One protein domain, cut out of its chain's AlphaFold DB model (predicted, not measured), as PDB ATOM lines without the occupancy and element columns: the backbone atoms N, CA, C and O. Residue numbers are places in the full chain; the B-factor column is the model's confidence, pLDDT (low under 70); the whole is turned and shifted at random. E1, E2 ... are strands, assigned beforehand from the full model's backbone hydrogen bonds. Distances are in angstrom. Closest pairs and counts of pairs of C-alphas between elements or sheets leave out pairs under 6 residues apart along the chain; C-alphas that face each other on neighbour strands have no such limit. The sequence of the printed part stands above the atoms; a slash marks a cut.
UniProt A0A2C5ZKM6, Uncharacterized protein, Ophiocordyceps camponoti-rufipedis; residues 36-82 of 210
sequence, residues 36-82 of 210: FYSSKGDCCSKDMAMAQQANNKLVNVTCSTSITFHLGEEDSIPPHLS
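AT A GLANCE: This is residues 36 to 82 of the 210 residues of an uncharacterized protein of Ophiocordyceps camponoti-rufipedis (UniProt A0A2C5ZKM6). With little regular structure, this domain is a two-stranded hairpin, E2 and E3, with the short strand E1 near its open end and a long loop, residues 64 to 82, that swings out and folds back toward the hairpin. The printed part has 47 residues, with no named helix and three strands in the order E1, E2, E3; it is all strand, though these hold only 16 residues. It is compact, with a radius of gyration of the C-alphas of 10.2 A and spans of 25 by 23 by 17 A.

IN THESE COORDINATES: E1, residues 43 to 45, begins at C-alpha 43 (-43.544, 7.329, 0.389). E2, residues 49 to 54, is 16.3 A long. E3, residues 57 to 63, is 18.0 A long and ends at C-alpha 63 (-41.912, 11.175, 6.592).

HOW THE PARTS SIT: The hairpin E2 and E3 is antiparallel at 154 degrees, with N 52 and O 60 within hydrogen-bond range at 2.8 A. E1 pairs with no named strand; residues 36 to 37 pair antiparallel with its residues 43 to 44. The closest C-alphas of E1 and E3, Cys 44 and Cys 63, are 5.7 A apart. E1 and E2 meet only through their link.

THE WHOLE: The farthest C-alphas, Asn 55 and Glu 74, are 27.5 A apart. The printed part has no cut, and both links are tight. Residue 47 and residues 65 to 78 of the model have pLDDT under 70.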
ATOM      1  N   PHE A  36     -38.475   8.003  -1.007       78.00
ATOM      2  CA  PHE A  36     -38.009   7.045  -0.014       78.00
ATOM      3  C   PHE A  36     -39.173   6.504   0.814       78.00
ATOM      4  O   PHE A  36     -40.089   7.244   1.177       78.00
ATOM      5  N   TYR A  37     -39.120   5.207   1.121       79.12
ATOM      6  CA  TYR A  37     -40.088   4.576   2.011       79.12
ATOM      7  C   TYR A  37     -39.824   4.956   3.468       79.12
ATOM      8  O   TYR A  37     -38.706   4.808   3.971       79.12
ATOM      9  N   SER A  38     -40.880   5.355   4.168       83.88
ATOM     10  CA  SER A  38     -40.924   5.376   5.622       83.88
ATOM     11  C   SER A  38     -40.951   3.949   6.171       83.88
ATOM     12  O   SER A  38     -41.353   2.997   5.498       83.88
ATOM     13  N   SER A  39     -40.605   3.791   7.443       83.50
ATOM     14  CA  SER A  39     -40.740   2.521   8.156       83.50
ATOM     15  C   SER A  39     -42.194   2.048   8.287       83.50
ATOM     16  O   SER A  39     -42.420   0.890   8.624       83.50
ATOM     17  N   LYS A  40     -43.180   2.913   8.006       79.19
ATOM     18  CA  LYS A  40     -44.608   2.565   7.949       79.19
ATOM     19  C   LYS A  40     -45.077   2.151   6.549       79.19
ATOM     20  O   LYS A  40     -46.207   1.699   6.410       79.19
ATOM     21  N   GLY A  41     -44.218   2.268   5.535       75.06
ATOM     22  CA  GLY A  41     -44.539   1.956   4.140       75.06
ATOM     23  C   GLY A  41     -45.048   3.145   3.323       75.06
ATOM     24  O   GLY A  41     -45.314   2.978   2.136       75.06
ATOM     25  N   ASP A  42     -45.136   4.334   3.920       76.38
ATOM     26  CA  ASP A  42     -45.473   5.567   3.201       76.38
ATOM     27  C   ASP A  42     -44.302   6.010   2.317       76.38
ATOM     28  O   ASP A  42     -43.146   5.750   2.645       76.38
ATOM     29  N   CYS A  43     -44.577   6.725   1.229       73.19
ATOM     30  CA  CYS A  43     -43.544   7.329   0.389       73.19
ATOM     31  C   CYS A  43     -43.438   8.830   0.663       73.19
ATOM     32  O   CYS A  43     -44.441   9.541   0.625       73.19
ATOM     33  N   CYS A  44     -42.220   9.320   0.881       72.75
ATOM     34  CA  CYS A  44     -41.928  10.751   0.950       72.75
ATOM     35  C   CYS A  44     -40.728  11.126   0.090       72.75
ATOM     36  O   CYS A  44     -39.879  10.297  -0.237       72.75
ATOM     37  N   SER A  45     -40.669  12.396  -0.288       72.62
ATOM     38  CA  SER A  45     -39.542  12.972  -1.006       72.62
ATOM     39  C   SER A  45     -38.293  13.077  -0.125       72.62
ATOM     40  O   SER A  45     -38.348  13.021   1.108       72.62
ATOM     41  N   LYS A  46     -37.145  13.229  -0.787       72.62
ATOM     42  CA  LYS A  46     -35.806  13.373  -0.197       72.62
ATOM     43  C   LYS A  46     -35.721  14.403   0.942       72.62
ATOM     44  O   LYS A  46     -35.042  14.162   1.927       72.62
ATOM     45  N   ASP A  47     -36.407  15.532   0.821       66.44
ATOM     46  CA  ASP A  47     -36.456  16.627   1.806       66.44
ATOM     47  C   ASP A  47     -37.327  16.344   3.032       66.44
ATOM     48  O   ASP A  47     -37.162  16.989   4.069       66.44
ATOM     49  N   MET A  48     -38.235  15.378   2.920       71.94
ATOM     50  CA  MET A  48     -39.191  15.013   3.963       71.94
ATOM     51  C   MET A  48     -38.817  13.705   4.666       71.94
ATOM     52  O   MET A  48     -39.328  13.404   5.745       71.94
ATOM     53  N   ALA A  49     -37.932  12.906   4.070       77.88
ATOM     54  CA  ALA A  49     -37.439  11.682   4.673       77.88
ATOM     55  C   ALA A  49     -36.471  12.011   5.821       77.88
ATOM     56  O   ALA A  49     -35.380  12.532   5.614       77.88
ATOM     57  N   MET A  50     -36.851  11.665   7.049       84.19
ATOM     58  CA  MET A  50     -35.964  11.745   8.206       84.19
ATOM     59  C   MET A  50     -35.458  10.355   8.561       84.19
ATOM     60  O   MET A  50     -36.226   9.489   8.983       84.19
ATOM     61  N   ALA A  51     -34.152  10.161   8.405       86.19
ATOM     62  CA  ALA A  51     -33.460   8.945   8.794       86.19
ATOM     63  C   ALA A  51     -32.968   9.059  10.235       86.19
ATOM     64  O   ALA A  51     -32.109   9.883  10.549       86.19
ATOM     65  N   GLN A  52     -33.469   8.201  11.113       87.56
ATOM     66  CA  GLN A  52     -32.904   8.035  12.439       87.56
ATOM     67  C   GLN A  52     -31.836   6.950  12.384       87.56
ATOM     68  O   GLN A  52     -32.121   5.803  12.029       87.56
ATOM     69  N   GLN A  53     -30.608   7.310  12.747       86.44
ATOM     70  CA  GLN A  53     -29.490   6.378  12.815       86.44
ATOM     71  C   GLN A  53     -29.050   6.172  14.266       86.44
ATOM     72  O   GLN A  53     -28.997   7.117  15.050       86.44
ATOM     73  N   ALA A  54     -28.700   4.937  14.615       87.88
ATOM     74  CA  ALA A  54     -28.014   4.600  15.858       87.88
ATOM     75  C   ALA A  54     -26.849   3.668  15.527       87.88
ATOM     76  O   ALA A  54     -27.022   2.702  14.785       87.88
ATOM     77  N   ASN A  55     -25.657   3.955  16.057       87.50
ATOM     78  CA  ASN A  55     -24.438   3.182  15.783       87.50
ATOM     79  C   ASN A  55     -24.171   2.988  14.273       87.50
ATOM     80  O   ASN A  55     -23.883   1.875  13.833       87.50
ATOM     81  N   ASN A  56     -24.322   4.054  13.474       80.81
ATOM     82  CA  ASN A  56     -24.200   4.042  12.006       80.81
ATOM     83  C   ASN A  56     -25.141   3.063  11.278       80.81
ATOM     84  O   ASN A  56     -24.893   2.694  10.132       80.81
ATOM     85  N   LYS A  57     -26.227   2.628  11.924       81.50
ATOM     86  CA  LYS A  57     -27.272   1.814  11.303       81.50
ATOM     87  C   LYS A  57     -28.565   2.601  11.231       81.50
ATOM     88  O   LYS A  57     -28.935   3.277  12.189       81.50
ATOM     89  N   LEU A  58     -29.254   2.479  10.102       83.00
ATOM     90  CA  LEU A  58     -30.596   3.013   9.924       83.00
ATOM     91  C   LEU A  58     -31.562   2.276  10.863       83.00
ATOM     92  O   LEU A  58     -31.724   1.062  10.756       83.00
ATOM     93  N   VAL A  59     -32.175   3.008  11.791       87.81
ATOM     94  CA  VAL A  59     -33.120   2.474  12.786       87.81
ATOM     95  C   VAL A  59     -34.557   2.720  12.355       87.81
ATOM     96  O   VAL A  59     -35.406   1.845  12.500       87.81
ATOM     97  N   ASN A  60     -34.840   3.915  11.842       88.56
ATOM     98  CA  ASN A  60     -36.191   4.330  11.500       88.56
ATOM     99  C   ASN A  60     -36.150   5.365  10.376       88.56
ATOM    100  O   ASN A  60     -35.217   6.166  10.302       88.56
ATOM    101  N   VAL A  61     -37.172   5.358   9.528       85.56
ATOM    102  CA  VAL A  61     -37.407   6.406   8.536       85.56
ATOM    103  C   VAL A  61     -38.811   6.932   8.735       85.56
ATOM    104  O   VAL A  61     -39.787   6.184   8.666       85.56
ATOM    105  N   THR A  62     -38.931   8.231   8.955       86.81
ATOM    106  CA  THR A  62     -40.228   8.890   9.088       86.81
ATOM    107  C   THR A  62     -40.372   9.962   8.030       86.81
ATOM    108  O   THR A  62     -39.447  10.742   7.817       86.81
ATOM    109  N   CYS A  63     -41.545  10.030   7.409       76.00
ATOM    110  CA  CYS A  63     -41.912  11.175   6.592       76.00
ATOM    111  C   CYS A  63     -42.300  12.316   7.529       76.00
ATOM    112  O   CYS A  63     -43.308  12.234   8.232       76.00
ATOM    113  N   SER A  64     -41.455  13.336   7.592       74.00
ATOM    114  CA  SER A  64     -41.699  14.537   8.374       74.00
ATOM    115  C   SER A  64     -42.340  15.607   7.511       74.00
ATOM    116  O   SER A  64     -42.061  15.707   6.322       74.00
ATOM    117  N   THR A  65     -43.162  16.444   8.132       64.12
ATOM    118  CA  THR A  65     -43.628  17.695   7.528       64.12
ATOM    119  C   THR A  65     -42.592  18.815   7.653       64.12
ATOM    120  O   THR A  65     -42.733  19.842   7.007       64.12
ATOM    121  N   SER A  66     -41.539  18.650   8.459       59.19
ATOM    122  CA  SER A  66     -40.466  19.637   8.601       59.19
ATOM    123  C   SER A  66     -39.257  19.306   7.724       59.19
ATOM    124  O   SER A  66     -38.642  18.245   7.861       59.19
ATOM    125  N   ILE A  67     -38.878  20.257   6.865       56.06
ATOM    126  CA  ILE A  67     -37.619  20.211   6.113       56.06
ATOM    127  C   ILE A  67     -36.490  20.423   7.115       56.06
ATOM    128  O   ILE A  67     -36.418  21.456   7.779       56.06
ATOM    129  N   THR A  68     -35.626  19.429   7.257       54.06
ATOM    130  CA  THR A  68     -34.572  19.445   8.281       54.06
ATOM    131  C   THR A  68     -33.165  19.418   7.698       54.06
ATOM    132  O   THR A  68     -32.206  19.635   8.435       54.06
ATOM    133  N   PHE A  69     -33.018  19.221   6.382       55.62
ATOM    134  CA  PHE A  69     -31.713  19.005   5.761       55.62
ATOM    135  C   PHE A  69     -31.529  19.778   4.453       55.62
ATOM    136  O   PHE A  69     -32.444  19.896   3.638       55.62
ATOM    137  N   HIS A  70     -30.300  20.253   4.222       53.38
ATOM    138  CA  HIS A  70     -29.882  20.755   2.916       53.38
ATOM    139  C   HIS A  70     -29.908  19.615   1.889       53.38
ATOM    140  O   HIS A  70     -29.249  18.590   2.056       53.38
ATOM    141  N   LEU A  71     -30.651  19.825   0.802       51.25
ATOM    142  CA  LEU A  71     -30.975  18.820  -0.217       51.25
ATOM    143  C   LEU A  71     -29.800  18.329  -1.081       51.25
ATOM    144  O   LEU A  71     -29.989  17.418  -1.888       51.25
ATOM    145  N   GLY A  72     -28.604  18.904  -0.921       53.69
ATOM    146  CA  GLY A  72     -27.450  18.599  -1.767       53.69
ATOM    147  C   GLY A  72     -27.721  18.865  -3.254       53.69
ATOM    148  O   GLY A  72     -28.588  19.672  -3.616       53.69
ATOM    149  N   GLU A  73     -26.967  18.188  -4.117       52.97
ATOM    150  CA  GLU A  73     -27.235  18.143  -5.558       52.97
ATOM    151  C   GLU A  73     -28.477  17.286  -5.838       52.97
ATOM    152  O   GLU A  73     -28.731  16.295  -5.143       52.97
ATOM    153  N   GLU A  74     -29.263  17.680  -6.840       52.03
ATOM    154  CA  GLU A  74     -30.578  17.104  -7.151       52.03
ATOM    155  C   GLU A  74     -30.493  15.594  -7.428       52.03
ATOM    156  O   GLU A  74     -31.231  14.826  -6.807       52.03
ATOM    157  N   ASP A  75     -29.481  15.174  -8.194       54.53
ATOM    158  CA  ASP A  75     -29.242  13.784  -8.615       54.53
ATOM    159  C   ASP A  75     -28.508  12.911  -7.579       54.53
ATOM    160  O   ASP A  75     -28.290  11.716  -7.797       54.53
ATOM    161  N   SER A  76     -28.104  13.483  -6.441       62.81
ATOM    162  CA  SER A  76     -27.342  12.770  -5.409       62.81
ATOM    163  C   SER A  76     -28.223  12.396  -4.213       62.81
ATOM    164  O   SER A  76     -29.006  13.217  -3.723       62.81
ATOM    165  N   ILE A  77     -28.088  11.160  -3.710       69.56
ATOM    166  CA  ILE A  77     -28.692  10.756  -2.430       69.56
ATOM    167  C   ILE A  77     -27.838  11.356  -1.301       69.56
ATOM    168  O   ILE A  77     -26.659  11.009  -1.193       69.56
ATOM    169  N   PRO A  78     -28.402  12.210  -0.428       68.94
ATOM    170  CA  PRO A  78     -27.694  12.731   0.727       68.94
ATOM    171  C   PRO A  78     -27.167  11.600   1.619       68.94
ATOM    172  O   PRO A  78     -27.881  10.617   1.835       68.94
ATOM    173  N   PRO A  79     -25.979  11.745   2.233       77.56
ATOM    174  CA  PRO A  79     -25.389  10.696   3.069       77.56
ATOM    175  C   PRO A  79     -26.313  10.176   4.180       77.56
ATOM    176  O   PRO A  79     -26.302   8.985   4.484       77.56
ATOM    177  N   HIS A  80     -27.153  11.043   4.755       74.00
ATOM    178  CA  HIS A  80     -28.090  10.673   5.818       74.00
ATOM    179  C   HIS A  80     -29.236   9.763   5.339       74.00
ATOM    180  O   HIS A  80     -29.805   9.043   6.154       74.00
ATOM    181  N   LEU A  81     -29.530   9.739   4.034       76.38
ATOM    182  CA  LEU A  81     -30.547   8.879   3.413       76.38
ATOM    183  C   LEU A  81     -29.956   7.630   2.747       76.38
ATOM    184  O   LEU A  81     -30.678   6.845   2.128       76.38
ATOM    185  N   SER A  82     -28.642   7.431   2.868       81.25
ATOM    186  CA  SER A  82     -27.979   6.245   2.340       81.25
ATOM    187  C   SER A  82     -28.557   4.971   2.966       81.25
ATOM    188  O   SER A  82     -28.702   4.865   4.185       81.25
TER     189      SER A  82